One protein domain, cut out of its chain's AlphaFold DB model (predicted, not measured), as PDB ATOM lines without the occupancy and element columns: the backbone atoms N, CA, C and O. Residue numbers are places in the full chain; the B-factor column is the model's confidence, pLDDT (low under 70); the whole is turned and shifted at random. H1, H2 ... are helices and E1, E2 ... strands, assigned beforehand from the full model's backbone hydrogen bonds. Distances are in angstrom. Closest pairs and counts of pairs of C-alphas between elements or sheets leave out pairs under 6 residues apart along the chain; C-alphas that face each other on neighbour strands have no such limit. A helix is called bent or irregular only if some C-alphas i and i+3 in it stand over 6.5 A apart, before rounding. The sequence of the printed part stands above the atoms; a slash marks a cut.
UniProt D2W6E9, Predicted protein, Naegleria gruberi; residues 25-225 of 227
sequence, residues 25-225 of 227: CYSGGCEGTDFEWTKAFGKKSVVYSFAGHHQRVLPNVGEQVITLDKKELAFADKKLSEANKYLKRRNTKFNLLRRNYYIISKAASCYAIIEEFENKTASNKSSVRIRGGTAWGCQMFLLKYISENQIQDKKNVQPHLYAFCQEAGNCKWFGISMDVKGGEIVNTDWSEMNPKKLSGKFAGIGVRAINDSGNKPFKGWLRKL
ATOM      1  N   CYS A  25     156.330 119.364 130.351       93.06
ATOM      2  CA  CYS A  25     155.289 118.909 129.440       93.06
ATOM      3  C   CYS A  25     155.129 119.890 128.276       93.06
ATOM      4  O   CYS A  25     154.760 121.040 128.487       93.06
ATOM      5  N   TYR A  26     155.352 119.444 127.045       95.31
ATOM      6  CA  TYR A  26     154.959 120.192 125.853       95.31
ATOM      7  C   TYR A  26     153.572 119.735 125.405       95.31
ATOM      8  O   TYR A  26     153.355 118.538 125.208       95.31
ATOM      9  N   SER A  27     152.638 120.668 125.225       94.25
ATOM     10  CA  SER A  27     151.279 120.357 124.771       94.25
ATOM     11  C   SER A  27     150.663 121.502 123.961       94.25
ATOM     12  O   SER A  27     151.330 122.480 123.632       94.25
ATOM     13  N   GLY A  28     149.402 121.351 123.563       90.25
ATOM     14  CA  GLY A  28     148.681 122.294 122.712       90.25
ATOM     15  C   GLY A  28     147.691 123.217 123.401       90.25
ATOM     16  O   GLY A  28     147.179 124.123 122.749       90.25
ATOM     17  N   GLY A  29     147.365 122.969 124.672       80.31
ATOM     18  CA  GLY A  29     146.413 123.769 125.453       80.31
ATOM     19  C   GLY A  29     145.007 123.917 124.846       80.31
ATOM     20  O   GLY A  29     144.278 124.845 125.204       80.31
ATOM     21  N   CYS A  30     144.614 123.056 123.897       82.06
ATOM     22  CA  CYS A  30     143.245 123.017 123.384       82.06
ATOM     23  C   CYS A  30     142.366 122.096 124.238       82.06
ATOM     24  O   CYS A  30     142.874 121.268 124.990       82.06
ATOM     25  N   GLU A  31     141.045 122.204 124.087       83.81
ATOM     26  CA  GLU A  31     140.102 121.292 124.743       83.81
ATOM     27  C   GLU A  31     140.415 119.814 124.445       83.81
ATOM     28  O   GLU A  31     140.897 119.466 123.358       83.81
ATOM     29  N   GLY A  32     140.138 118.961 125.434       88.12
ATOM     30  CA  GLY A  32     140.432 117.535 125.405       88.12
ATOM     31  C   GLY A  32     141.728 117.193 126.125       88.12
ATOM     32  O   GLY A  32     142.053 117.752 127.170       88.12
ATOM     33  N   THR A  33     142.479 116.256 125.555       91.19
ATOM     34  CA  THR A  33     143.699 115.727 126.167       91.19
ATOM     35  C   THR A  33     144.780 116.786 126.383       91.19
ATOM     36  O   THR A  33     145.450 116.758 127.414       91.19
ATOM     37  N   ASP A  34     144.953 117.719 125.446       90.44
ATOM     38  CA  ASP A  34     145.976 118.765 125.558       90.44
ATOM     39  C   ASP A  34     145.744 119.641 126.809       90.44
ATOM     40  O   ASP A  34     146.692 120.004 127.510       90.44
ATOM     41  N   PHE A  35     144.481 119.935 127.136       89.50
ATOM     42  CA  PHE A  35     144.099 120.646 128.356       89.50
ATOM     43  C   PHE A  35     144.429 119.847 129.620       89.50
ATOM     44  O   PHE A  35     145.022 120.398 130.543       89.50
ATOM     45  N   GLU A  36     144.109 118.551 129.664       91.38
ATOM     46  CA  GLU A  36     144.385 117.720 130.845       91.38
ATOM     47  C   GLU A  36     145.890 117.551 131.106       91.38
ATOM     48  O   GLU A  36     146.327 117.616 132.257       91.38
ATOM     49  N   TRP A  37     146.714 117.436 130.057       91.62
ATOM     50  CA  TRP A  37     148.177 117.475 130.197       91.62
ATOM     51  C   TRP A  37     148.659 118.800 130.774       91.62
ATOM     52  O   TRP A  37     149.423 118.821 131.738       91.62
ATOM     53  N   THR A  38     148.187 119.906 130.208       89.56
ATOM     54  CA  THR A  38     148.573 121.253 130.642       89.56
ATOM     55  C   THR A  38     148.180 121.476 132.105       89.56
ATOM     56  O   THR A  38     149.014 121.848 132.928       89.56
ATOM     57  N   LYS A  39     146.949 121.117 132.476       87.50
ATOM     58  CA  LYS A  39     146.426 121.193 133.845       87.50
ATOM     59  C   LYS A  39     147.213 120.331 134.833       87.50
ATOM     60  O   LYS A  39     147.466 120.776 135.949       87.50
ATOM     61  N   ALA A  40     147.610 119.118 134.445       87.38
ATOM     62  CA  ALA A  40     148.354 118.212 135.321       87.38
ATOM     63  C   ALA A  40     149.773 118.713 135.651       87.38
ATOM     64  O   ALA A  40     150.293 118.399 136.721       87.38
ATOM     65  N   PHE A  41     150.398 119.489 134.758       86.69
ATOM     66  CA  PHE A  41     151.776 119.974 134.922       86.69
ATOM     67  C   PHE A  41     151.880 121.461 135.276       86.69
ATOM     68  O   PHE A  41     152.912 121.899 135.789       86.69
ATOM     69  N   GLY A  42     150.828 122.234 135.020       86.75
ATOM     70  CA  GLY A  42     150.728 123.666 135.274       86.75
ATOM     71  C   GLY A  42     151.956 124.458 134.838       86.75
ATOM     72  O   GLY A  42     152.309 124.438 133.663       86.75
ATOM     73  N   LYS A  43     152.661 125.096 135.781       84.38
ATOM     74  CA  LYS A  43     153.881 125.887 135.504       84.38
ATOM     75  C   LYS A  43     155.016 125.118 134.823       84.38
ATOM     76  O   LYS A  43     155.932 125.722 134.280       84.38
ATOM     77  N   LYS A  44     154.975 123.785 134.857       88.31
ATOM     78  CA  LYS A  44     155.937 122.906 134.178       88.31
ATOM     79  C   LYS A  44     155.487 122.538 132.760       88.31
ATOM     80  O   LYS A  44     156.085 121.661 132.137       88.31
ATOM     81  N   SER A  45     154.421 123.158 132.263       90.00
ATOM     82  CA  SER A  45     153.926 122.969 130.907       90.00
ATOM     83  C   SER A  45     154.275 124.148 129.999       90.00
ATOM     84  O   SER A  45     154.283 125.311 130.409       90.00
ATOM     85  N   VAL A  46     154.576 123.816 128.747       91.88
ATOM     86  CA  VAL A  46     154.777 124.750 127.646       91.88
ATOM     87  C   VAL A  46     153.731 124.436 126.583       91.88
ATOM     88  O   VAL A  46     153.706 123.343 126.010       91.88
ATOM     89  N   VAL A  47     152.864 125.404 126.324       92.00
ATOM     90  CA  VAL A  47     151.735 125.287 125.408       92.00
ATOM     91  C   VAL A  47     152.080 125.935 124.077       92.00
ATOM     92  O   VAL A  47     152.306 127.139 124.010       92.00
ATOM     93  N   TYR A  48     152.068 125.157 122.997       93.50
ATOM     94  CA  TYR A  48     152.207 125.684 121.642       93.50
ATOM     95  C   TYR A  48     150.844 126.000 121.026       93.50
ATOM     96  O   TYR A  48     149.943 125.159 120.990       93.50
ATOM     97  N   SER A  49     150.719 127.201 120.472       92.19
ATOM     98  CA  SER A  49     149.493 127.732 119.876       92.19
ATOM     99  C   SER A  49     149.765 128.481 118.575       92.19
ATOM    100  O   SER A  49     150.877 128.454 118.062       92.19
ATOM    101  N   PHE A  50     148.743 129.124 118.018       92.06
ATOM    102  CA  PHE A  50     148.830 130.010 116.860       92.06
ATOM    103  C   PHE A  50     147.640 130.981 116.831       92.06
ATOM    104  O   PHE A  50     146.636 130.777 117.517       92.06
ATOM    105  N   ALA A  51     147.727 132.029 116.012       88.88
ATOM    106  CA  ALA A  51     146.652 133.010 115.863       88.88
ATOM    107  C   ALA A  51     145.320 132.359 115.427       88.88
ATOM    108  O   ALA A  51     145.273 131.609 114.450       88.88
ATOM    109  N   GLY A  52     144.231 132.653 116.147       83.12
ATOM    110  CA  GLY A  52     142.903 132.071 115.899       83.12
ATOM    111  C   GLY A  52     142.711 130.650 116.447       83.12
ATOM    112  O   GLY A  52     141.681 130.025 116.201       83.12
ATOM    113  N   HIS A  53     143.681 130.112 117.190       82.81
ATOM    114  CA  HIS A  53     143.518 128.847 117.896       82.81
ATOM    115  C   HIS A  53     142.682 129.055 119.166       82.81
ATOM    116  O   HIS A  53     143.089 129.784 120.067       82.81
ATOM    117  N   HIS A  54     141.523 128.395 119.254       73.50
ATOM    118  CA  HIS A  54     140.710 128.379 120.473       73.50
ATOM    119  C   HIS A  54     141.454 127.648 121.595       73.50
ATOM    120  O   HIS A  54     141.444 126.418 121.684       73.50
ATOM    121  N   GLN A  55     142.124 128.429 122.429       66.88
ATOM    122  CA  GLN A  55     142.820 127.960 123.610       66.88
ATOM    123  C   GLN A  55     141.897 127.983 124.822       66.88
ATOM    124  O   GLN A  55     141.138 128.930 125.021       66.88
ATOM    125  N   ARG A  56     142.012 126.954 125.663       66.31
ATOM    126  CA  ARG A  56     141.424 126.922 127.009       66.31
ATOM    127  C   ARG A  56     142.558 126.942 128.034       66.31
ATOM    128  O   ARG A  56     142.645 126.099 128.914       66.31
ATOM    129  N   VAL A  57     143.481 127.880 127.861       61.28
ATOM    130  CA  VAL A  57     144.565 128.116 128.820       61.28
ATOM    131  C   VAL A  57     143.936 128.731 130.065       61.28
ATOM    132  O   VAL A  57     143.200 129.712 129.955       61.28
ATOM    133  N   LEU A  58     144.171 128.146 131.240       56.81
ATOM    134  CA  LEU A  58     143.672 128.719 132.487       56.81
ATOM    135  C   LEU A  58     144.560 129.924 132.843       56.81
ATOM    136  O   LEU A  58     145.744 129.714 133.115       56.81
ATOM    137  N   PRO A  59     144.021 131.161 132.918       51.47
ATOM    138  CA  PRO A  59     144.812 132.379 133.142       51.47
ATOM    139  C   PRO A  59     145.687 132.371 134.410       51.47
ATOM    140  O   PRO A  59     146.575 133.202 134.546       51.47
ATOM    141  N   ASN A  60     145.474 131.414 135.320       50.66
ATOM    142  CA  ASN A  60     146.102 131.357 136.639       50.66
ATOM    143  C   ASN A  60     146.924 130.082 136.902       50.66
ATOM    144  O   ASN A  60     147.344 129.855 138.035       50.66
ATOM    145  N   VAL A  61     147.160 129.232 135.895       54.53
ATOM    146  CA  VAL A  61     147.902 127.965 136.090       54.53
ATOM    147  C   VAL A  61     149.397 128.101 135.741       54.53
ATOM    148  O   VAL A  61     150.207 127.221 136.037       54.53
ATOM    149  N   GLY A  62     149.802 129.284 135.259       55.97
ATOM    150  CA  GLY A  62     151.199 129.710 135.142       55.97
ATOM    151  C   GLY A  62     152.020 128.950 134.098       55.97
ATOM    152  O   GLY A  62     153.237 128.864 134.223       55.97
ATOM    153  N   GLU A  63     151.358 128.392 133.091       68.56
ATOM    154  CA  GLU A  63     151.984 127.790 131.915       68.56
ATOM    155  C   GLU A  63     152.666 128.827 131.010       68.56
ATOM    156  O   GLU A  63     152.260 129.990 130.934       68.56
ATOM    157  N   GLN A  64     153.695 128.390 130.284       82.44
ATOM    158  CA  GLN A  64     154.322 129.203 129.247       82.44
ATOM    159  C   GLN A  64     153.605 128.967 127.915       82.44
ATOM    160  O   GLN A  64     153.659 127.864 127.376       82.44
ATOM    161  N   VAL A  65     152.982 129.998 127.343       88.25
ATOM    162  CA  VAL A  65     152.356 129.909 126.014       88.25
ATOM    163  C   VAL A  65     153.310 130.434 124.941       88.25
ATOM    164  O   VAL A  65     153.766 131.571 125.008       88.25
ATOM    165  N   ILE A  66     153.585 129.613 123.928       91.31
ATOM    166  CA  ILE A  66     154.336 129.974 122.722       91.31
ATOM    167  C   ILE A  66     153.350 130.044 121.556       91.31
ATOM    168  O   ILE A  66     152.802 129.026 121.126       91.31
ATOM    169  N   THR A  67     153.119 131.248 121.038       92.56
ATOM    170  CA  THR A  67     152.234 131.467 119.887       92.56
ATOM    171  C   THR A  67     153.053 131.483 118.607       92.56
ATOM    172  O   THR A  67     153.833 132.402 118.397       92.56
ATOM    173  N   LEU A  68     152.847 130.471 117.764       94.31
ATOM    174  CA  LEU A  68     153.566 130.305 116.509       94.31
ATOM    175  C   LEU A  68     153.021 131.251 115.437       94.31
ATOM    176  O   LEU A  68     151.804 131.321 115.211       94.31
ATOM    177  N   ASP A  69     153.922 131.932 114.738       95.12
ATOM    178  CA  ASP A  69     153.587 132.750 113.581       95.12
ATOM    179  C   ASP A  69     153.407 131.907 112.298       95.12
ATOM    180  O   ASP A  69     153.563 130.681 112.269       95.12
ATOM    181  N   LYS A  70     153.038 132.561 111.189       95.19
ATOM    182  CA  LYS A  70     152.820 131.873 109.904       95.19
ATOM    183  C   LYS A  70     154.095 131.227 109.344       95.19
ATOM    184  O   LYS A  70     153.990 130.184 108.701       95.19
ATOM    185  N   LYS A  71     155.269 131.834 109.548       95.12
ATOM    186  CA  LYS A  71     156.557 131.321 109.055       95.12
ATOM    187  C   LYS A  71     156.987 130.104 109.869       95.12
ATOM    188  O   LYS A  71     157.369 129.091 109.289       95.12
ATOM    189  N   GLU A  72     156.843 130.168 111.187       95.00
ATOM    190  CA  GLU A  72     157.073 129.045 112.089       95.00
ATOM    191  C   GLU A  72     156.136 127.882 111.746       95.00
ATOM    192  O   GLU A  72     156.579 126.747 111.563       95.00
ATOM    193  N   LEU A  73     154.842 128.140 111.555       95.19
ATOM    194  CA  LEU A  73     153.905 127.100 111.127       95.19
ATOM    195  C   LEU A  73     154.306 126.465 109.784       95.19
ATOM    196  O   LEU A  73     154.250 125.241 109.658       95.19
ATOM    197  N   ALA A  74     154.735 127.263 108.803       95.19
ATOM    198  CA  ALA A  74     155.159 126.768 107.491       95.19
ATOM    199  C   ALA A  74     156.419 125.885 107.558       95.19
ATOM    200  O   ALA A  74     156.548 124.940 106.784       95.19
ATOM    201  N   PHE A  75     157.317 126.111 108.523       94.56
ATOM    202  CA  PHE A  75     158.492 125.253 108.723       94.56
ATOM    203  C   PHE A  75     158.118 123.777 108.964       94.56
ATOM    204  O   PHE A  75     158.831 122.863 108.543       94.56
ATOM    205  N   ALA A  76     156.962 123.522 109.586       95.69
ATOM    206  CA  ALA A  76     156.479 122.169 109.841       95.69
ATOM    207  C   ALA A  76     155.936 121.453 108.585       95.69
ATOM    208  O   ALA A  76     155.682 120.247 108.646       95.69
ATOM    209  N   ASP A  77     155.783 122.130 107.440       94.62
ATOM    210  CA  ASP A  77     155.186 121.546 106.229       94.62
ATOM    211  C   ASP A  77     155.965 120.346 105.707       94.62
ATOM    212  O   ASP A  77     155.378 119.301 105.413       94.62
ATOM    213  N   LYS A  78     157.297 120.451 105.669       94.38
ATOM    214  CA  LYS A  78     158.153 119.335 105.254       94.38
ATOM    215  C   LYS A  78     157.960 118.124 106.171       94.38
ATOM    216  O   LYS A  78     157.823 117.003 105.691       94.38
ATOM    217  N   LYS A  79     157.875 118.352 107.484       95.50
ATOM    218  CA  LYS A  79     157.725 117.296 108.498       95.50
ATOM    219  C   LYS A  79     156.359 116.629 108.457       95.50
ATOM    220  O   LYS A  79     156.265 115.407 108.569       95.50
ATOM    221  N   LEU A  80     155.313 117.400 108.186       94.75
ATOM    222  CA  LEU A  80     153.989 116.852 107.925       94.75
ATOM    223  C   LEU A  80     153.933 116.065 106.623       94.75
ATOM    224  O   LEU A  80     153.312 115.005 106.591       94.75
ATOM    225  N   SER A  81     154.578 116.557 105.566       94.38
ATOM    226  CA  SER A  81     154.647 115.840 104.296       94.38
ATOM    227  C   SER A  81     155.382 114.509 104.450       94.38
ATOM    228  O   SER A  81     154.920 113.513 103.904       94.38
ATOM    229  N   GLU A  82     156.488 114.475 105.198       95.31
ATOM    230  CA  GLU A  82     157.226 113.249 105.527       95.31
ATOM    231  C   GLU A  82     156.333 112.267 106.300       95.31
ATOM    232  O   GLU A  82     156.157 111.131 105.863       95.31
ATOM    233  N   ALA A  83     155.675 112.713 107.376       96.44
ATOM    234  CA  ALA A  83     154.742 111.877 108.133       96.44
ATOM    235  C   ALA A  83     153.579 111.352 107.270       96.44
ATOM    236  O   ALA A  83     153.163 110.199 107.411       96.44
ATOM    237  N   ASN A  84     153.072 112.164 106.338       94.12
ATOM    238  CA  ASN A  84     151.941 111.777 105.502       94.12
ATOM    239  C   ASN A  84     152.276 110.681 104.479       94.12
ATOM    240  O   ASN A  84     151.369 109.966 104.062       94.12
ATOM    241  N   LYS A  85     153.553 110.489 104.117       94.25
ATOM    242  CA  LYS A  85     153.982 109.350 103.280       94.25
ATOM    243  C   LYS A  85     153.680 108.006 103.950       94.25
ATOM    244  O   LYS A  85     153.312 107.049 103.273       94.25
ATOM    245  N   TYR A  86     153.780 107.960 105.280       95.25
ATOM    246  CA  TYR A  86     153.480 106.776 106.085       95.25
ATOM    247  C   TYR A  86     151.991 106.655 106.389       95.25
ATOM    248  O   TYR A  86     151.417 105.579 106.248       95.25
ATOM    249  N   LEU A  87     151.358 107.762 106.788       93.94
ATOM    250  CA  LEU A  87     149.947 107.765 107.176       93.94
ATOM    251  C   LEU A  87     149.010 107.581 105.977       93.94
ATOM    252  O   LEU A  87     147.963 106.961 106.128       93.94
ATOM    253  N   LYS A  88     149.374 108.114 104.801       91.94
ATOM    254  CA  LYS A  88     148.570 108.110 103.565       91.94
ATOM    255  C   LYS A  88     147.170 108.706 103.758       91.94
ATOM    256  O   LYS A  88     146.183 108.201 103.226       91.94
ATOM    257  N   ARG A  89     147.073 109.791 104.530       88.31
ATOM    258  CA  ARG A  89     145.804 110.457 104.866       88.31
ATOM    259  C   ARG A  89     145.695 111.818 104.178       88.31
ATOM    260  O   ARG A  89     146.678 112.395 103.717       88.31
ATOM    261  N   ARG A  90     144.473 112.351 104.097       83.50
ATOM    262  CA  ARG A  90     144.239 113.739 103.669       83.50
ATOM    263  C   ARG A  90     144.355 114.675 104.873       83.50
ATOM    264  O   ARG A  90     143.758 114.420 105.917       83.50
ATOM    265  N   ASN A  91     145.090 115.774 104.712       76.25
ATOM    266  CA  ASN A  91     145.278 116.781 105.757       76.25
ATOM    267  C   ASN A  91     144.206 117.872 105.632       76.25
ATOM    268  O   ASN A  91     144.271 118.689 104.722       76.25
ATOM    269  N   THR A  92     143.239 117.927 106.551       72.12
ATOM    270  CA  THR A  92     142.201 118.984 106.560       72.12
ATOM    271  C   THR A  92     142.419 120.049 107.637       72.12
ATOM    272  O   THR A  92     141.793 121.101 107.608       72.12
ATOM    273  N   LYS A  93     143.324 119.806 108.593       78.12
ATOM    274  CA  LYS A  93     143.539 120.649 109.784       78.12
ATOM    275  C   LYS A  93     144.987 121.138 109.899       78.12
ATOM    276  O   LYS A  93     145.633 120.944 110.925       78.12
ATOM    277  N   PHE A  94     145.501 121.764 108.841       85.38
ATOM    278  CA  PHE A  94     146.932 122.056 108.673       85.38
ATOM    279  C   PHE A  94     147.604 122.729 109.879       85.38
ATOM    280  O   PHE A  94     148.591 122.195 110.371       85.38
ATOM    281  N   ASN A  95     147.075 123.830 110.422       90.81
ATOM    282  CA  ASN A  95     147.752 124.533 111.526       90.81
ATOM    283  C   ASN A  95     147.784 123.735 112.839       90.81
ATOM    284  O   ASN A  95     148.774 123.796 113.563       90.81
ATOM    285  N   LEU A  96     146.759 122.922 113.115       91.00
ATOM    286  CA  LEU A  96     146.764 122.026 114.277       91.00
ATOM    287  C   LEU A  96     147.842 120.948 114.135       91.00
ATOM    288  O   LEU A  96     148.566 120.663 115.085       91.00
ATOM    289  N   LEU A  97     147.986 120.386 112.932       93.44
ATOM    290  CA  LEU A  97     149.023 119.397 112.651       93.44
ATOM    291  C   LEU A  97     150.426 120.030 112.685       93.44
ATOM    292  O   LEU A  97     151.339 119.448 113.263       93.44
ATOM    293  N   ARG A  98     150.593 121.240 112.137       95.12
ATOM    294  CA  ARG A  98     151.865 121.989 112.144       95.12
ATOM    295  C   ARG A  98     152.314 122.297 113.565       95.12
ATOM    296  O   ARG A  98     153.462 122.059 113.916       95.12
ATOM    297  N   ARG A  99     151.390 122.738 114.419       94.25
ATOM    298  CA  ARG A  99     151.650 122.964 115.844       94.25
ATOM    299  C   ARG A  99     152.140 121.697 116.552       94.25
ATOM    300  O   ARG A  99     153.035 121.780 117.389       94.25
ATOM    301  N   ASN A 100     151.612 120.522 116.205       95.19
ATOM    302  CA  ASN A 100     152.055 119.263 116.815       95.19
ATOM    303  C   ASN A 100     153.532 118.950 116.552       95.19
ATOM    304  O   ASN A 100     154.153 118.316 117.400       95.19
ATOM    305  N   TYR A 101     154.113 119.418 115.440       96.62
ATOM    306  CA  TYR A 101     155.555 119.292 115.207       96.62
ATOM    307  C   TYR A 101     156.360 119.981 116.314       96.62
ATOM    308  O   TYR A 101     157.279 119.386 116.872       96.62
ATOM    309  N   TYR A 102     155.982 121.203 116.687       96.06
ATOM    310  CA  TYR A 102     156.682 121.964 117.721       96.06
ATOM    311  C   TYR A 102     156.602 121.288 119.090       96.06
ATOM    312  O   TYR A 102     157.628 121.180 119.764       96.06
ATOM    313  N   ILE A 103     155.435 120.733 119.434       95.81
ATOM    314  CA  ILE A 103     155.249 119.934 120.653       95.81
ATOM    315  C   ILE A 103     156.233 118.760 120.699       95.81
ATOM    316  O   ILE A 103     156.942 118.588 121.690       95.81
ATOM    317  N   ILE A 104     156.312 117.963 119.628       97.06
ATOM    318  CA  ILE A 104     157.152 116.754 119.624       97.06
ATOM    319  C   ILE A 104     158.639 117.058 119.407       97.06
ATOM    320  O   ILE A 104     159.491 116.281 119.832       97.06
ATOM    321  N   SER A 105     158.980 118.193 118.790       95.62
ATOM    322  CA  SER A 105     160.363 118.523 118.410       95.62
ATOM    323  C   SER A 105     161.287 118.722 119.611       95.62
ATOM    324  O   SER A 105     162.489 118.502 119.509       95.62
ATOM    325  N   LYS A 106     160.728 119.116 120.760       90.69
ATOM    326  CA  LYS A 106     161.475 119.354 122.003       90.69
ATOM    327  C   LYS A 106     161.434 118.172 122.968       90.69
ATOM    328  O   LYS A 106     162.082 118.223 124.012       90.69
ATOM    329  N   ALA A 107     160.673 117.135 122.635       95.25
ATOM    330  CA  ALA A 107     160.388 116.024 123.518       95.25
ATOM    331  C   ALA A 107     161.342 114.840 123.286       95.25
ATOM    332  O   ALA A 107     161.626 114.455 122.149       95.25
ATOM    333  N   ALA A 108     161.803 114.242 124.384       95.75
ATOM    334  CA  ALA A 108     162.538 112.978 124.401       95.75
ATOM    335  C   ALA A 108     161.594 111.762 124.454       95.75
ATOM    336  O   ALA A 108     161.966 110.658 124.063       95.75
ATOM    337  N   SER A 109     160.366 111.966 124.927       96.81
ATOM    338  CA  SER A 109     159.311 110.956 125.011       96.81
ATOM    339  C   SER A 109     157.951 111.564 124.674       96.81
ATOM    340  O   SER A 109     157.743 112.769 124.817       96.81
ATOM    341  N   CYS A 110     157.016 110.751 124.199       97.88
ATOM    342  CA  CYS A 110     155.690 111.184 123.779       97.88
ATOM    343  C   CYS A 110     154.624 110.287 124.406       97.88
ATOM    344  O   CYS A 110     154.701 109.065 124.313       97.88
ATOM    345  N   TYR A 111     153.624 110.908 125.022       97.25
ATOM    346  CA  TYR A 111     152.515 110.246 125.694       97.25
ATOM    347  C   TYR A 111     151.223 110.734 125.047       97.25
ATOM    348  O   TYR A 111     150.812 111.884 125.209       97.25
ATOM    349  N   ALA A 112     150.618 109.854 124.258       97.31
ATOM    350  CA  ALA A 112     149.415 110.132 123.500       97.31
ATOM    351  C   ALA A 112     148.192 109.523 124.190       97.31
ATOM    352  O   ALA A 112     148.217 108.349 124.548       97.31
ATOM    353  N   ILE A 113     147.101 110.275 124.316       97.19
ATOM    354  CA  ILE A 113     145.776 109.677 124.535       97.19
ATOM    355  C   ILE A 113     145.106 109.545 123.170       97.19
ATOM    356  O   ILE A 113     144.979 110.529 122.434       97.19
ATOM    357  N   ILE A 114     144.715 108.330 122.806       96.62
ATOM    358  CA  ILE A 114     144.134 108.008 121.501       96.62
ATOM    359  C   ILE A 114     142.731 107.450 121.682       96.62
ATOM    360  O   ILE A 114     142.429 106.860 122.714       96.62
ATOM    361  N   GLU A 115     141.893 107.620 120.665       94.25
ATOM    362  CA  GLU A 115     140.568 107.004 120.632       94.25
ATOM    363  C   GLU A 115     140.697 105.496 120.451       94.25
ATOM    364  O   GLU A 115     140.323 104.756 121.348       94.25
ATOM    365  N   GLU A 116     141.321 105.081 119.351       94.25
ATOM    366  CA  GLU A 116     141.500 103.688 118.952       94.25
ATOM    367  C   GLU A 116     142.713 103.547 118.012       94.25
ATOM    368  O   GLU A 116     143.229 104.533 117.453       94.25
ATOM    369  N   PHE A 117     143.150 102.305 117.811       94.50
ATOM    370  CA  PHE A 117     144.111 101.952 116.768       94.50
ATOM    371  C   PHE A 117     143.401 101.644 115.449       94.50
ATOM    372  O   PHE A 117     142.260 101.202 115.407       94.50
ATOM    373  N   GLU A 118     144.106 101.844 114.343       92.25
ATOM    374  CA  GLU A 118     143.665 101.382 113.034       92.25
ATOM    375  C   GLU A 118     144.001  99.901 112.844       92.25
ATOM    376  O   GLU A 118     145.068  99.427 113.254       92.25
ATOM    377  N   ASN A 119     143.127  99.187 112.133       86.56
ATOM    378  CA  ASN A 119     143.367  97.799 111.751       86.56
ATOM    379  C   ASN A 119     144.689  97.663 110.987       86.56
ATOM    380  O   ASN A 119     144.995  98.444 110.080       86.56
ATOM    381  N   LYS A 120     145.481  96.647 111.346       78.81
ATOM    382  CA  LYS A 120     146.748  96.361 110.669       78.81
ATOM    383  C   LYS A 120     146.454  95.848 109.262       78.81
ATOM    384  O   LYS A 120     145.788  94.837 109.083       78.81
ATOM    385  N   THR A 121     146.975  96.546 108.264       79.75
ATOM    386  CA  THR A 121     146.905  96.169 106.852       79.75
ATOM    387  C   THR A 121     148.301  96.245 106.243       79.75
ATOM    388  O   THR A 121     149.199  96.915 106.762       79.75
ATOM    389  N   ALA A 122     148.512  95.581 105.105       70.94
ATOM    390  CA  ALA A 122     149.794  95.655 104.406       70.94
ATOM    391  C   ALA A 122     150.182  97.103 104.034       70.94
ATOM    392  O   ALA A 122     151.367  97.433 103.994       70.94
ATOM    393  N   SER A 123     149.196  97.978 103.801       74.25
ATOM    394  CA  SER A 123     149.401  99.356 103.350       74.25
ATOM    395  C   SER A 123     149.761 100.344 104.464       74.25
ATOM    396  O   SER A 123     150.314 101.399 104.134       74.25
ATOM    397  N   ASN A 124     149.498 100.009 105.736       81.88
ATOM    398  CA  ASN A 124     149.744 100.868 106.903       81.88
ATOM    399  C   ASN A 124     150.733 100.280 107.927       81.88
ATOM    400  O   ASN A 124     150.937 100.885 108.983       81.88
ATOM    401  N   LYS A 125     151.375  99.143 107.615       89.94
ATOM    402  CA  LYS A 125     152.323  98.461 108.514       89.94
ATOM    403  C   LYS A 125     153.491  99.334 108.976       89.94
ATOM    404  O   LYS A 125     154.018  99.089 110.045       89.94
ATOM    405  N   SER A 126     153.895 100.329 108.189       93.06
ATOM    406  CA  SER A 126     154.987 101.258 108.505       93.06
ATOM    407  C   SER A 126     154.531 102.531 109.228       93.06
ATOM    408  O   SER A 126     155.352 103.380 109.566       93.06
ATOM    409  N   SER A 127     153.226 102.697 109.452       93.94
ATOM    410  CA  SER A 127     152.664 103.866 110.129       93.94
ATOM    411  C   SER A 127     152.473 103.619 111.625       93.94
ATOM    412  O   SER A 127     152.444 102.480 112.078       93.94
ATOM    413  N   VAL A 128     152.238 104.671 112.407       95.62
ATOM    414  CA  VAL A 128     151.837 104.542 113.822       95.62
ATOM    415  C   VAL A 128     150.481 103.866 114.045       95.62
ATOM    416  O   VAL A 128     150.194 103.504 115.177       95.62
ATOM    417  N   ARG A 129     149.633 103.701 113.018       94.88
ATOM    418  CA  ARG A 129     148.308 103.047 113.123       94.88
ATOM    419  C   ARG A 129     147.398 103.616 114.224       94.88
ATOM    420  O   ARG A 129     146.642 102.885 114.846       94.88
ATOM    421  N   ILE A 130     147.457 104.922 114.471       95.12
ATOM    422  CA  ILE A 130     146.575 105.635 115.414       95.12
ATOM    423  C   ILE A 130     145.483 106.356 114.623       95.12
ATOM    424  O   ILE A 130     145.811 107.026 113.641       95.12
ATOM    425  N   ARG A 131     144.211 106.295 115.030       92.50
ATOM    426  CA  ARG A 131     143.142 107.053 114.354       92.50
ATOM    427  C   ARG A 131     143.222 108.558 114.671       92.50
ATOM    428  O   ARG A 131     143.603 108.974 115.763       92.50
ATOM    429  N   GLY A 132     142.849 109.396 113.702       91.50
ATOM    430  CA  GLY A 132     142.688 110.844 113.901       91.50
ATOM    431  C   GLY A 132     143.987 111.664 113.871       91.50
ATOM    432  O   GLY A 132     145.044 111.192 113.452       91.50
ATOM    433  N   GLY A 133     143.890 112.939 114.273       92.06
ATOM    434  CA  GLY A 133     144.965 113.940 114.145       92.06
ATOM    435  C   GLY A 133     146.213 113.663 114.993       92.06
ATOM    436  O   GLY A 133     147.318 114.039 114.598       92.06
ATOM    437  N   THR A 134     146.059 112.958 116.116       95.19
ATOM    438  CA  THR A 134     147.157 112.552 117.011       95.19
ATOM    439  C   THR A 134     148.223 111.738 116.277       95.19
ATOM    440  O   THR A 134     149.412 111.868 116.560       95.19
ATOM    441  N   ALA A 135     147.816 110.967 115.263       96.50
ATOM    442  CA  ALA A 135     148.703 110.122 114.475       96.50
ATOM    443  C   ALA A 135     149.842 110.889 113.796       96.50
ATOM    444  O   ALA A 135     150.951 110.374 113.718       96.50
ATOM    445  N   TRP A 136     149.610 112.127 113.349       96.81
ATOM    446  CA  TRP A 136     150.668 112.949 112.755       96.81
ATOM    447  C   TRP A 136     151.728 113.326 113.782       96.81
ATOM    448  O   TRP A 136     152.912 113.233 113.478       96.81
ATOM    449  N   GLY A 137     151.324 113.701 115.002       97.19
ATOM    450  CA  GLY A 137     152.266 113.986 116.090       97.19
ATOM    451  C   GLY A 137     153.121 112.763 116.415       97.19
ATOM    452  O   GLY A 137     154.348 112.841 116.401       97.19
ATOM    453  N   CYS A 138     152.473 111.612 116.600       98.31
ATOM    454  CA  CYS A 138     153.148 110.343 116.859       98.31
ATOM    455  C   CYS A 138     154.086 109.928 115.712       98.31
ATOM    456  O   CYS A 138     155.223 109.534 115.957       98.31
ATOM    457  N   GLN A 139     153.648 110.044 114.455       98.31
ATOM    458  CA  GLN A 139     154.466 109.673 113.298       98.31
ATOM    459  C   GLN A 139     155.675 110.600 113.148       98.31
ATOM    460  O   GLN A 139     156.784 110.124 112.917       98.31
ATOM    461  N   MET A 140     155.492 111.914 113.317       98.31
ATOM    462  CA  MET A 140     156.605 112.866 113.313       98.31
ATOM    463  C   MET A 140     157.595 112.584 114.449       98.31
ATOM    464  O   MET A 140     158.798 112.732 114.246       98.31
ATOM    465  N   PHE A 141     157.117 112.135 115.615       98.62
ATOM    466  CA  PHE A 141     157.987 111.711 116.712       98.62
ATOM    467  C   PHE A 141     158.845 110.492 116.334       98.62
ATOM    468  O   PHE A 141     160.045 110.504 116.597       98.62
ATOM    469  N   LEU A 142     158.281 109.478 115.662       98.50
ATOM    470  CA  LEU A 142     159.067 108.335 115.168       98.50
ATOM    471  C   LEU A 142     160.158 108.764 114.179       98.50
ATOM    472  O   LEU A 142     161.305 108.339 114.298       98.50
ATOM    473  N   LEU A 143     159.811 109.632 113.225       98.31
ATOM    474  CA  LEU A 143     160.757 110.126 112.218       98.31
ATOM    475  C   LEU A 143     161.874 110.965 112.846       98.31
ATOM    476  O   LEU A 143     163.043 110.797 112.501       98.31
ATOM    477  N   LYS A 144     161.530 111.821 113.815       97.88
ATOM    478  CA  LYS A 144     162.504 112.540 114.644       97.88
ATOM    479  C   LYS A 144     163.443 111.560 115.345       97.88
ATOM    480  O   LYS A 144     164.654 111.725 115.257       97.88
ATOM    481  N   TYR A 145     162.897 110.530 115.994       97.94
ATOM    482  CA  TYR A 145     163.684 109.540 116.725       97.94
ATOM    483  C   TYR A 145     164.696 108.822 115.823       97.94
ATOM    484  O   TYR A 145     165.861 108.704 116.193       97.94
ATOM    485  N   ILE A 146     164.284 108.387 114.629       97.88
ATOM    486  CA  ILE A 146     165.185 107.758 113.648       97.88
ATOM    487  C   ILE A 146     166.291 108.720 113.227       97.88
ATOM    488  O   ILE A 146     167.461 108.346 113.256       97.88
ATOM    489  N   SER A 147     165.924 109.955 112.877       97.06
ATOM    490  CA  SER A 147     166.868 110.969 112.408       97.06
ATOM    491  C   SER A 147     167.900 111.346 113.472       97.06
ATOM    492  O   SER A 147     169.080 111.446 113.157       97.06
ATOM    493  N   GLU A 148     167.480 111.563 114.719       97.19
ATOM    494  CA  GLU A 148     168.374 111.976 115.811       97.19
ATOM    495  C   GLU A 148     169.316 110.855 116.250       97.19
ATOM    496  O   GLU A 148     170.462 111.116 116.604       97.19
ATOM    497  N   ASN A 149     168.848 109.605 116.198       97.56
ATOM    498  CA  ASN A 149     169.642 108.434 116.570       97.56
ATOM    499  C   ASN A 149     170.355 107.791 115.366       97.56
ATOM    500  O   ASN A 149     170.975 106.742 115.528       97.56
ATOM    501  N   GLN A 150     170.246 108.390 114.173       97.56
ATOM    502  CA  GLN A 150     170.890 107.947 112.929       97.56
ATOM    503  C   GLN A 150     170.659 106.455 112.621       97.56
ATOM    504  O   GLN A 150     171.561 105.736 112.191       97.56
ATOM    505  N   ILE A 151     169.439 105.968 112.859       97.50
ATOM    506  CA  ILE A 151     169.114 104.543 112.725       97.50
ATOM    507  C   ILE A 151     168.954 104.194 111.245       97.50
ATOM    508  O   ILE A 151     168.030 104.684 110.606       97.50
ATOM    509  N   GLN A 152     169.816 103.321 110.721       96.88
ATOM    510  CA  GLN A 152     169.750 102.851 109.330       96.88
ATOM    511  C   GLN A 152     169.065 101.485 109.215       96.88
ATOM    512  O   GLN A 152     167.998 101.386 108.617       96.88
ATOM    513  N   ASP A 153     169.620 100.449 109.849       97.94
ATOM    514  CA  ASP A 153     169.103  99.080 109.777       97.94
ATOM    515  C   ASP A 153     169.030  98.464 111.176       97.94
ATOM    516  O   ASP A 153     170.044  98.103 111.775       97.94
ATOM    517  N   LYS A 154     167.821  98.373 111.736       98.12
ATOM    518  CA  LYS A 154     167.609  97.836 113.085       98.12
ATOM    519  C   LYS A 154     166.199  97.291 113.254       98.12
ATOM    520  O   LYS A 154     165.224  97.958 112.925       98.12
ATOM    521  N   LYS A 155     166.093  96.090 113.822       97.88
ATOM    522  CA  LYS A 155     164.812  95.492 114.218       97.88
ATOM    523  C   LYS A 155     164.455  95.847 115.656       97.88
ATOM    524  O   LYS A 155     165.352  96.059 116.473       97.88
ATOM    525  N   ASN A 156     163.158  95.857 115.959       97.00
ATOM    526  CA  ASN A 156     162.622  96.068 117.309       97.00
ATOM    527  C   ASN A 156     163.188  97.324 118.007       97.00
ATOM    528  O   ASN A 156     163.584  97.307 119.173       97.00
ATOM    529  N   VAL A 157     163.264  98.434 117.275       98.06
ATOM    530  CA  VAL A 157     163.568  99.750 117.835       98.06
ATOM    531  C   VAL A 157     162.391 100.193 118.694       98.06
ATOM    532  O   VAL A 157     161.260 100.210 118.220       98.06
ATOM    533  N   GLN A 158     162.654 100.590 119.939       96.94
ATOM    534  CA  GLN A 158     161.621 100.994 120.897       96.94
ATOM    535  C   GLN A 158     161.788 102.469 121.275       96.94
ATOM    536  O   GLN A 158     162.460 102.785 122.261       96.94
ATOM    537  N   PRO A 159     161.228 103.398 120.484       96.56
ATOM    538  CA  PRO A 159     161.198 104.799 120.873       96.56
ATOM    539  C   PRO A 159     160.296 104.983 122.100       96.56
ATOM    540  O   PRO A 159     159.359 104.220 122.325       96.56
ATOM    541  N   HIS A 160     160.538 106.030 122.891       96.81
ATOM    542  CA  HIS A 160     159.701 106.361 124.050       96.81
ATOM    543  C   HIS A 160     158.381 107.031 123.626       96.81
ATOM    544  O   HIS A 160     158.083 108.150 124.040       96.81
ATOM    545  N   LEU A 161     157.617 106.362 122.764       98.00
ATOM    546  CA  LEU A 161     156.278 106.751 122.344       98.00
ATOM    547  C   LEU A 161     155.267 105.768 122.940       98.00
ATOM    548  O   LEU A 161     155.289 104.573 122.644       98.00
ATOM    549  N   TYR A 162     154.371 106.306 123.757       97.62
ATOM    550  CA  TYR A 162     153.333 105.570 124.459       97.62
ATOM    551  C   TYR A 162     151.956 106.085 124.055       97.62
ATOM    552  O   TYR A 162     151.765 107.293 123.899       97.62
ATOM    553  N   ALA A 163     150.991 105.181 123.921       97.44
ATOM    554  CA  ALA A 163     149.606 105.511 123.618       97.44
ATOM    555  C   ALA A 163     148.671 104.878 124.650       97.44
ATOM    556  O   ALA A 163     148.719 103.673 124.872       97.44
ATOM    557  N   PHE A 164     147.820 105.684 125.277       96.88
ATOM    558  CA  PHE A 164     146.705 105.202 126.076       96.88
ATOM    559  C   PHE A 164     145.453 105.187 125.205       96.88
ATOM    560  O   PHE A 164     145.021 106.243 124.736       96.88
ATOM    561  N   CYS A 165     144.882 104.009 124.985       96.25
ATOM    562  CA  CYS A 165     143.645 103.866 124.229       96.25
ATOM    563  C   CYS A 165     142.450 104.115 125.160       96.25
ATOM    564  O   CYS A 165     142.352 103.499 126.219       96.25
ATOM    565  N   GLN A 166     141.572 105.059 124.817       94.50
ATOM    566  CA  GLN A 166     140.391 105.379 125.631       94.50
ATOM    567  C   GLN A 166     139.124 104.629 125.194       94.50
ATOM    568  O   GLN A 166     138.075 104.810 125.821       94.50
ATOM    569  N   GLU A 167     139.198 103.832 124.125       92.38
ATOM    570  CA  GLU A 167     138.115 102.959 123.676       92.38
ATOM    571  C   GLU A 167     137.635 102.056 124.822       92.38
ATOM    572  O   GLU A 167     138.420 101.537 125.630       92.38
ATOM    573  N   ALA A 168     136.316 101.890 124.914       76.56
ATOM    574  CA  ALA A 168     135.709 101.023 125.912       76.56
ATOM    575  C   ALA A 168     136.218  99.581 125.738       76.56
ATOM    576  O   ALA A 168     136.271  99.058 124.634       76.56
ATOM    577  N   GLY A 169     136.626  98.943 126.838       77.50
ATOM    578  CA  GLY A 169     137.221  97.600 126.808       77.50
ATOM    579  C   GLY A 169     138.721  97.563 126.489       77.50
ATOM    580  O   GLY A 169     139.349  96.535 126.726       77.50
ATOM    581  N   ASN A 170     139.327  98.679 126.063       82.06
ATOM    582  CA  ASN A 170     140.750  98.755 125.715       82.06
ATOM    583  C   ASN A 170     141.500  99.877 126.463       82.06
ATOM    584  O   ASN A 170     142.410 100.510 125.936       82.06
ATOM    585  N   CYS A 171     141.113 100.140 127.716       90.25
ATOM    586  CA  CYS A 171     141.609 101.257 128.530       90.25
ATOM    587  C   CYS A 171     143.016 101.023 129.104       90.25
ATOM    588  O   CYS A 171     143.184 100.919 130.324       90.25
ATOM    589  N   LYS A 172     144.014 100.900 128.231       94.00
ATOM    590  CA  LYS A 172     145.371 100.479 128.584       94.00
ATOM    591  C   LYS A 172     146.436 101.306 127.877       94.00
ATOM    592  O   LYS A 172     146.172 101.969 126.875       94.00
ATOM    593  N   TRP A 173     147.647 101.249 128.422       95.69
ATOM    594  CA  TRP A 173     148.837 101.812 127.800       95.69
ATOM    595  C   TRP A 173     149.499 100.806 126.863       95.69
ATOM    596  O   TRP A 173     149.616  99.621 127.171       95.69
ATOM    597  N   PHE A 174     149.987 101.327 125.747       97.12
ATOM    598  CA  PHE A 174     150.741 100.601 124.743       97.12
ATOM    599  C   PHE A 174     152.044 101.335 124.455       97.12
ATOM    600  O   PHE A 174     152.089 102.567 124.483       97.12
ATOM    601  N   GLY A 175     153.096 100.583 124.149       97.69
ATOM    602  CA  GLY A 175     154.341 101.107 123.601       97.69
ATOM    603  C   GLY A 175     154.548 100.598 122.188       97.69
ATOM    604  O   GLY A 175     154.114  99.497 121.848       97.69
ATOM    605  N   ILE A 176     155.190 101.422 121.369       97.81
ATOM    606  CA  ILE A 176     155.489 101.068 119.986       97.81
ATOM    607  C   ILE A 176     156.877 100.434 119.865       97.81
ATOM    608  O   ILE A 176     157.853 100.903 120.455       97.81
ATOM    609  N   SER A 177     156.976  99.404 119.036       97.62
ATOM    610  CA  SER A 177     158.221  98.924 118.447       97.62
ATOM    611  C   SER A 177     158.194  99.148 116.937       97.62
ATOM    612  O   SER A 177     157.130  99.233 116.320       97.62
ATOM    613  N   MET A 178     159.363  99.287 116.321       97.69
ATOM    614  CA  MET A 178     159.472  99.438 114.876       97.69
ATOM    615  C   MET A 178     160.706  98.749 114.312       97.69
ATOM    616  O   MET A 178     161.747  98.669 114.960       97.69
ATOM    617  N   ASP A 179     160.588  98.299 113.071       98.19
ATOM    618  CA  ASP A 179     161.717  97.847 112.272       98.19
ATOM    619  C   ASP A 179     162.094  98.955 111.289       98.19
ATOM    620  O   ASP A 179     161.228  99.514 110.606       98.19
ATOM    621  N   VAL A 180     163.388  99.255 111.216       98.38
ATOM    622  CA  VAL A 180     163.971 100.274 110.340       98.38
ATOM    623  C   VAL A 180     164.914  99.588 109.356       98.38
ATOM    624  O   VAL A 180     165.714  98.743 109.765       98.38
ATOM    625  N   LYS A 181     164.802  99.929 108.071       98.06
ATOM    626  CA  LYS A 181     165.687  99.451 107.002       98.06
ATOM    627  C   LYS A 181     166.043 100.609 106.077       98.06
ATOM    628  O   LYS A 181     165.136 101.283 105.593       98.06
ATOM    629  N   GLY A 182     167.331 100.830 105.823       97.31
ATOM    630  CA  GLY A 182     167.814 101.971 105.036       97.31
ATOM    631  C   GLY A 182     167.291 103.332 105.521       97.31
ATOM    632  O   GLY A 182     166.970 104.188 104.703       97.31
ATOM    633  N   GLY A 183     167.115 103.503 106.834       96.69
ATOM    634  CA  GLY A 183     166.599 104.739 107.437       96.69
ATOM    635  C   GLY A 183     165.077 104.911 107.385       96.69
ATOM    636  O   GLY A 183     164.556 105.900 107.896       96.69
ATOM    637  N   GLU A 184     164.344 103.953 106.819       97.12
ATOM    638  CA  GLU A 184     162.889 104.006 106.659       97.12
ATOM    639  C   GLU A 184     162.187 103.018 107.600       97.12
ATOM    640  O   GLU A 184     162.643 101.888 107.799       97.12
ATOM    641  N   ILE A 185     161.036 103.412 108.155       97.75
ATOM    642  CA  ILE A 185     160.198 102.499 108.947       97.75
ATOM    643  C   ILE A 185     159.538 101.505 107.997       97.75
ATOM    644  O   ILE A 185     158.771 101.893 107.115       97.75
ATOM    645  N   VAL A 186     159.769 100.210 108.202       96.94
ATOM    646  CA  VAL A 186     159.171  99.155 107.365       96.94
ATOM    647  C   VAL A 186     158.056  98.389 108.068       96.94
ATOM    648  O   VAL A 186     157.222  97.770 107.399       96.94
ATOM    649  N   ASN A 187     158.021  98.440 109.398       96.94
ATOM    650  CA  ASN A 187     157.011  97.795 110.225       96.94
ATOM    651  C   ASN A 187     156.916  98.491 111.590       96.94
ATOM    652  O   ASN A 187     157.927  98.946 112.120       96.94
ATOM    653  N   THR A 188     155.717  98.537 112.160       97.00
ATOM    654  CA  THR A 188     155.438  99.003 113.516       97.00
ATOM    655  C   THR A 188     154.571  97.990 114.243       97.00
ATOM    656  O   THR A 188     153.661  97.377 113.663       97.00
ATOM    657  N   ASP A 189     154.795  97.853 115.542       96.44
ATOM    658  CA  ASP A 189     153.934  97.073 116.411       96.44
ATOM    659  C   ASP A 189     153.635  97.764 117.729       96.44
ATOM    660  O   ASP A 189     154.430  98.563 118.203       96.44
ATOM    661  N   TRP A 190     152.457  97.488 118.282       96.12
ATOM    662  CA  TRP A 190     152.029  98.029 119.565       96.12
ATOM    663  C   TRP A 190     151.784  96.872 120.511       96.12
ATOM    664  O   TRP A 190     151.002  95.976 120.199       96.12
ATOM    665  N   SER A 191     152.427  96.914 121.668       96.00
ATOM    666  CA  SER A 191     152.220  95.944 122.733       96.00
ATOM    667  C   SER A 191     151.777  96.651 124.004       96.00
ATOM    668  O   SER A 191     152.188  97.779 124.289       96.00
ATOM    669  N   GLU A 192     150.896  95.992 124.754       96.25
ATOM    670  CA  GLU A 192     150.478  96.457 126.073       96.25
ATOM    671  C   GLU A 192     151.704  96.566 126.983       96.25
ATOM    672  O   GLU A 192     152.498  95.630 127.089       96.25
ATOM    673  N   MET A 193     151.869  97.713 127.641       93.81
ATOM    674  CA  MET A 193     152.940  97.902 128.613       93.81
ATOM    675  C   MET A 193     152.648  99.050 129.570       93.81
ATOM    676  O   MET A 193     151.876  99.958 129.272       93.81
ATOM    677  N   ASN A 194     153.362  99.070 130.694       89.81
ATOM    678  CA  ASN A 194     153.416 100.254 131.539       89.81
ATOM    679  C   ASN A 194     154.437 101.248 130.970       89.81
ATOM    680  O   ASN A 194     155.600 100.887 130.773       89.81
ATOM    681  N   PRO A 195     154.037 102.499 130.709       89.81
ATOM    682  CA  PRO A 195     154.943 103.489 130.159       89.81
ATOM    683  C   PRO A 195     155.994 103.894 131.203       89.81
ATOM    684  O   PRO A 195     155.741 103.874 132.413       89.81
ATOM    685  N   LYS A 196     157.186 104.284 130.737       86.06
ATOM    686  CA  LYS A 196     158.272 104.739 131.621       86.06
ATOM    687  C   LYS A 196     157.847 105.976 132.422       86.06
ATOM    688  O   LYS A 196     157.056 106.792 131.933       86.06
ATOM    689  N   LYS A 197     158.409 106.129 133.632       82.00
ATOM    690  CA  LYS A 197     158.193 107.307 134.490       82.00
ATOM    691  C   LYS A 197     158.477 108.587 133.702       82.00
ATOM    692  O   LYS A 197     159.508 108.697 133.035       82.00
ATOM    693  N   LEU A 198     157.552 109.541 133.801       84.62
ATOM    694  CA  LEU A 198     157.682 110.859 133.192       84.62
ATOM    695  C   LEU A 198     158.935 111.536 133.738       84.62
ATOM    696  O   LEU A 198     159.001 111.867 134.921       84.62
ATOM    697  N   SER A 199     159.922 111.726 132.872       81.25
ATOM    698  CA  SER A 199     161.209 112.332 133.196       81.25
ATOM    699  C   SER A 199     161.647 113.248 132.060       81.25
ATOM    700  O   SER A 199     161.330 113.009 130.892       81.25
ATOM    701  N   GLY A 200     162.355 114.319 132.415       89.31
ATOM    702  CA  GLY A 200     162.853 115.298 131.459       89.31
ATOM    703  C   GLY A 200     161.755 115.947 130.610       89.31
ATOM    704  O   GLY A 200     160.667 116.278 131.078       89.31
ATOM    705  N   LYS A 201     162.073 116.180 129.341       94.00
ATOM    706  CA  LYS A 201     161.216 116.861 128.368       94.00
ATOM    707  C   LYS A 201     160.330 115.853 127.642       94.00
ATOM    708  O   LYS A 201     160.858 115.009 126.920       94.00
ATOM    709  N   PHE A 202     159.011 115.965 127.761       95.88
ATOM    710  CA  PHE A 202     158.080 115.049 127.100       95.88
ATOM    711  C   PHE A 202     156.915 115.781 126.429       95.88
ATOM    712  O   PHE A 202     156.551 116.891 126.811       95.88
ATOM    713  N   ALA A 203     156.328 115.149 125.417       96.88
ATOM    714  CA  ALA A 203     155.137 115.623 124.727       96.88
ATOM    715  C   ALA A 203     153.890 114.951 125.307       96.88
ATOM    716  O   ALA A 203     153.818 113.722 125.354       96.88
ATOM    717  N   GLY A 204     152.911 115.755 125.712       95.81
ATOM    718  CA  GLY A 204     151.558 115.315 126.037       95.81
ATOM    719  C   GLY A 204     150.611 115.729 124.918       95.81
ATOM    720  O   GLY A 204     150.352 116.920 124.741       95.81
ATOM    721  N   ILE A 205     150.111 114.761 124.150       96.19
ATOM    722  CA  ILE A 205     149.193 115.005 123.027       96.19
ATOM    723  C   ILE A 205     147.983 114.081 123.115       96.19
ATOM    724  O   ILE A 205     148.012 113.065 123.812       96.19
ATOM    725  N   GLY A 206     146.924 114.378 122.370       95.44
ATOM    726  CA  GLY A 206     145.875 113.391 122.178       95.44
ATOM    727  C   GLY A 206     144.610 113.893 121.514       95.44
ATOM    728  O   GLY A 206     144.591 114.879 120.777       95.44
ATOM    729  N   VAL A 207     143.553 113.130 121.750       93.94
ATOM    730  CA  VAL A 207     142.207 113.382 121.250       93.94
ATOM    731  C   VAL A 207     141.624 114.696 121.771       93.94
ATOM    732  O   VAL A 207     141.932 115.170 122.864       93.94
ATOM    733  N   ARG A 208     140.707 115.265 120.986       89.50
ATOM    734  CA  ARG A 208     139.880 116.400 121.424       89.50
ATOM    735  C   ARG A 208     138.701 115.961 122.286       89.50
ATOM    736  O   ARG A 208     138.398 116.604 123.279       89.50
ATOM    737  N   ALA A 209     138.049 114.868 121.905       91.88
ATOM    738  CA  ALA A 209     136.964 114.279 122.675       91.88
ATOM    739  C   ALA A 209     137.559 113.266 123.659       91.88
ATOM    740  O   ALA A 209     137.724 112.093 123.330       91.88
ATOM    741  N   ILE A 210     137.960 113.742 124.837       91.69
ATOM    742  CA  ILE A 210     138.403 112.870 125.926       91.69
ATOM    743  C   ILE A 210     137.177 112.339 126.681       91.69
ATOM    744  O   ILE A 210     136.295 113.113 127.045       91.69
ATOM    745  N   ASN A 211     137.108 111.026 126.905       92.81
ATOM    746  CA  ASN A 211     136.049 110.389 127.693       92.81
ATOM    747  C   ASN A 211     136.533 110.069 129.125       92.81
ATOM    748  O   ASN A 211     137.679 110.347 129.501       92.81
ATOM    749  N   ASP A 212     135.678 109.468 129.954       91.69
ATOM    750  CA  ASP A 212     136.039 109.111 131.334       91.69
ATOM    751  C   ASP A 212     137.218 108.136 131.423       91.69
ATOM    752  O   ASP A 212     138.056 108.243 132.323       91.69
ATOM    753  N   SER A 213     137.331 107.212 130.466       92.12
ATOM    754  CA  SER A 213     138.468 106.298 130.371       92.12
ATOM    755  C   SER A 213     139.753 107.029 130.006       92.12
ATOM    756  O   SER A 213     140.775 106.799 130.653       92.12
ATOM    757  N   GLY A 214     139.705 107.960 129.053       89.94
ATOM    758  CA  GLY A 214     140.833 108.812 128.671       89.94
ATOM    759  C   GLY A 214     141.328 109.704 129.811       89.94
ATOM    760  O   GLY A 214     142.495 110.082 129.826       89.94
ATOM    761  N   ASN A 215     140.478 109.978 130.808       90.12
ATOM    762  CA  ASN A 215     140.845 110.703 132.026       90.12
ATOM    763  C   ASN A 215     141.573 109.845 133.084       90.12
ATOM    764  O   ASN A 215     142.179 110.390 134.013       90.12
ATOM    765  N   LYS A 216     141.544 108.507 132.980       90.44
ATOM    766  CA  LYS A 216     142.169 107.601 133.967       90.44
ATOM    767  C   LYS A 216     143.675 107.842 134.151       90.44
ATOM    768  O   LYS A 216     144.112 107.867 135.308       90.44
ATOM    769  N   PRO A 217     144.481 108.069 133.091       89.25
ATOM    770  CA  PRO A 217     145.891 108.410 133.243       89.25
ATOM    771  C   PRO A 217     146.145 109.608 134.157       89.25
ATOM    772  O   PRO A 217     147.055 109.547 134.979       89.25
ATOM    773  N   PHE A 218     145.315 110.650 134.070       87.19
ATOM    774  CA  PHE A 218     145.456 111.884 134.850       87.19
ATOM    775  C   PHE A 218     145.009 111.719 136.307       87.19
ATOM    776  O   PHE A 218     145.607 112.298 137.213       87.19
ATOM    777  N   LYS A 219     143.992 110.886 136.558       81.12
ATOM    778  CA  LYS A 219     143.474 110.623 137.913       81.12
ATOM    779  C   LYS A 219     144.335 109.632 138.708       81.12
ATOM    780  O   LYS A 219     144.425 109.764 139.926       81.12
ATOM    781  N   GLY A 220     144.952 108.650 138.044       71.00
ATOM    782  CA  GLY A 220     145.654 107.539 138.700       71.00
ATOM    783  C   GLY A 220     147.156 107.483 138.426       71.00
ATOM    784  O   GLY A 220     147.962 107.644 139.340       71.00
ATOM    785  N   TRP A 221     147.540 107.221 137.173       70.06
ATOM    786  CA  TRP A 221     148.933 106.942 136.795       70.06
ATOM    787  C   TRP A 221     149.854 108.152 137.011       70.06
ATOM    788  O   TRP A 221     150.903 108.020 137.634       70.06
ATOM    789  N   LEU A 222     149.424 109.345 136.595       70.12
ATOM    790  CA  LEU A 222     150.174 110.591 136.775       70.12
ATOM    791  C   LEU A 222     150.389 110.959 138.245       70.12
ATOM    792  O   LEU A 222     151.487 111.381 138.606       70.12
ATOM    793  N   ARG A 223     149.393 110.736 139.115       62.12
ATOM    794  CA  ARG A 223     149.537 110.989 140.560       62.12
ATOM    795  C   ARG A 223     150.649 110.154 141.190       62.12
ATOM    796  O   ARG A 223     151.356 110.662 142.046       62.12
ATOM    797  N   LYS A 224     150.838 108.908 140.742       60.69
ATOM    798  CA  LYS A 224     151.903 108.017 141.238       60.69
ATOM    799  C   LYS A 224     153.305 108.383 140.734       60.69
ATOM    800  O   LYS A 224     154.276 107.813 141.212       60.69
ATOM    801  N   LEU A 225     153.414 109.256 139.730       58.25
ATOM    802  CA  LEU A 225     154.696 109.651 139.137       58.25
ATOM    803  C   LEU A 225     155.131 111.069 139.511       58.25
ATOM    804  O   LEU A 225     156.318 111.374 139.378       58.25
TER     805      LEU A 225
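This is residues 25 to 225 of the 227 residues of the protein "Predicted protein" of Naegleria gruberi (UniProt D2W6E9). One long, strongly twisted sheet of nine strands runs through the whole domain and curls round H5, the longest helix. H4 packs beside H5 on the same hollow side, against E2, E9 and E1, with H3 crossing H5 and meeting H4 near Asp 77, while H1 packs on the other side of the sheet, over E1 and, only just, E2. The printed part has 201 residues, with six named helices and nine named strands in the order E1 H1 E2 E3 H2 H3 H4 E4 H5 E5 E6 E7 E8 E9 H6, and is of the mixed class, helices and strands. The sheet is branched and mixed: E1, E2, E3, E4, E6 and E9 pair in parallel, and E7 is antiparallel to E5, E6 and E8. The whole is compact, with a radius of gyration of the C-alphas of 15.9 A, and rounded, with spans of 48 by 40 by 29 A.

E1, residues 25 to 27, H1, residues 33 to 44, and E2, residues 45 to 50, form a strand-helix-strand unit, two parallel neighbour strands with a helix between, with a right-handed crossover; N 46 and O 25 are 2.8 A apart, within hydrogen-bond range. H1 is on the sheet at a height of 6.3 A, slantwise to the strands at 40 degrees to E1 on the local plane. E3, residues 64 to 68, is an edge strand parallel to E2, with N 66 and O 47 at 2.8 A. On the other side of E1 lies E9, residues 201 to 206, parallel, with N 204 and O 26 at 2.9 A. E4, residues 109 to 114, is parallel to E9, with N 111 and O 203 at 2.8 A, and to E6, residues 161 to 165, with N 164 and O 112 at 2.8 A. E7, residues 173 to 181, has staggered pairing: E6, with N 163 and O 174 at 2.9 A, and E5, residues 154 to 157, with N 180 and O 154 at 2.8 A, lie on one side of it. On its other side is E8, residues 184 to 192, with N 177 and O 189 at 2.8 A. E6, E7 and E8 form a meander, each strand the antiparallel neighbour of the one before, in two hairpins. H5, residues 134 to 148, is on the sheet; its closest C-alpha pair with E9 is Thr 134 and Gly 206, 5.4 A. The hub, H4, residues 94 to 105, touches H5 at a steep tilt of 41 degrees, the same way, closest at the C-alphas of Asn 100 and Gly 137, 5.3 A. H3, residues 77 to 87, touches H5 about perpendicular, at 75 degrees, closest at the C-alphas of Ala 83 and Met 140, 5.6 A. H2, residues 70 to 75, only grazes the sheet and touches residues 95 to 99 of H4 alone, closest at the C-alphas of Leu 73 and Arg 98, 5.6 A. H6, residues 216 to 221, only just touches H1, with 3 pairs of C-alphas within 8 A, the closest being Ala 40 and Phe 218 at 7.0 A. Every O i to N i+4 pair is within hydrogen-bond range in H2, H5 and H6, against 6 of 8 in H1, 6 of 7 in H3 and 6 of 8 in H4.

E1 begins at C-alpha 25, (155.289, 118.909, 129.440). H1 is irregular, with C-alphas 40 and 43 at 9.5 A. H4 measures 17.0 A and H5 21.3 A, the latter from C-alpha 134 at (147.157, 112.552, 117.011). E7 measures 26.9 A; E8, 24.2 A, bends by 53 degrees at residue 187. H6 ends at C-alpha 221, (148.933, 106.942, 136.795).

The C-alphas farthest apart, Asn 60 and Gly 182, are 48.3 A apart. The printed part has no cut. The links E2 to E3, 13 residues, and E4 to H5, 19 residues, are long. Mean pLDDT of the printed part is 90.1, with residues 55 to 63 and 223 to 225 under 70.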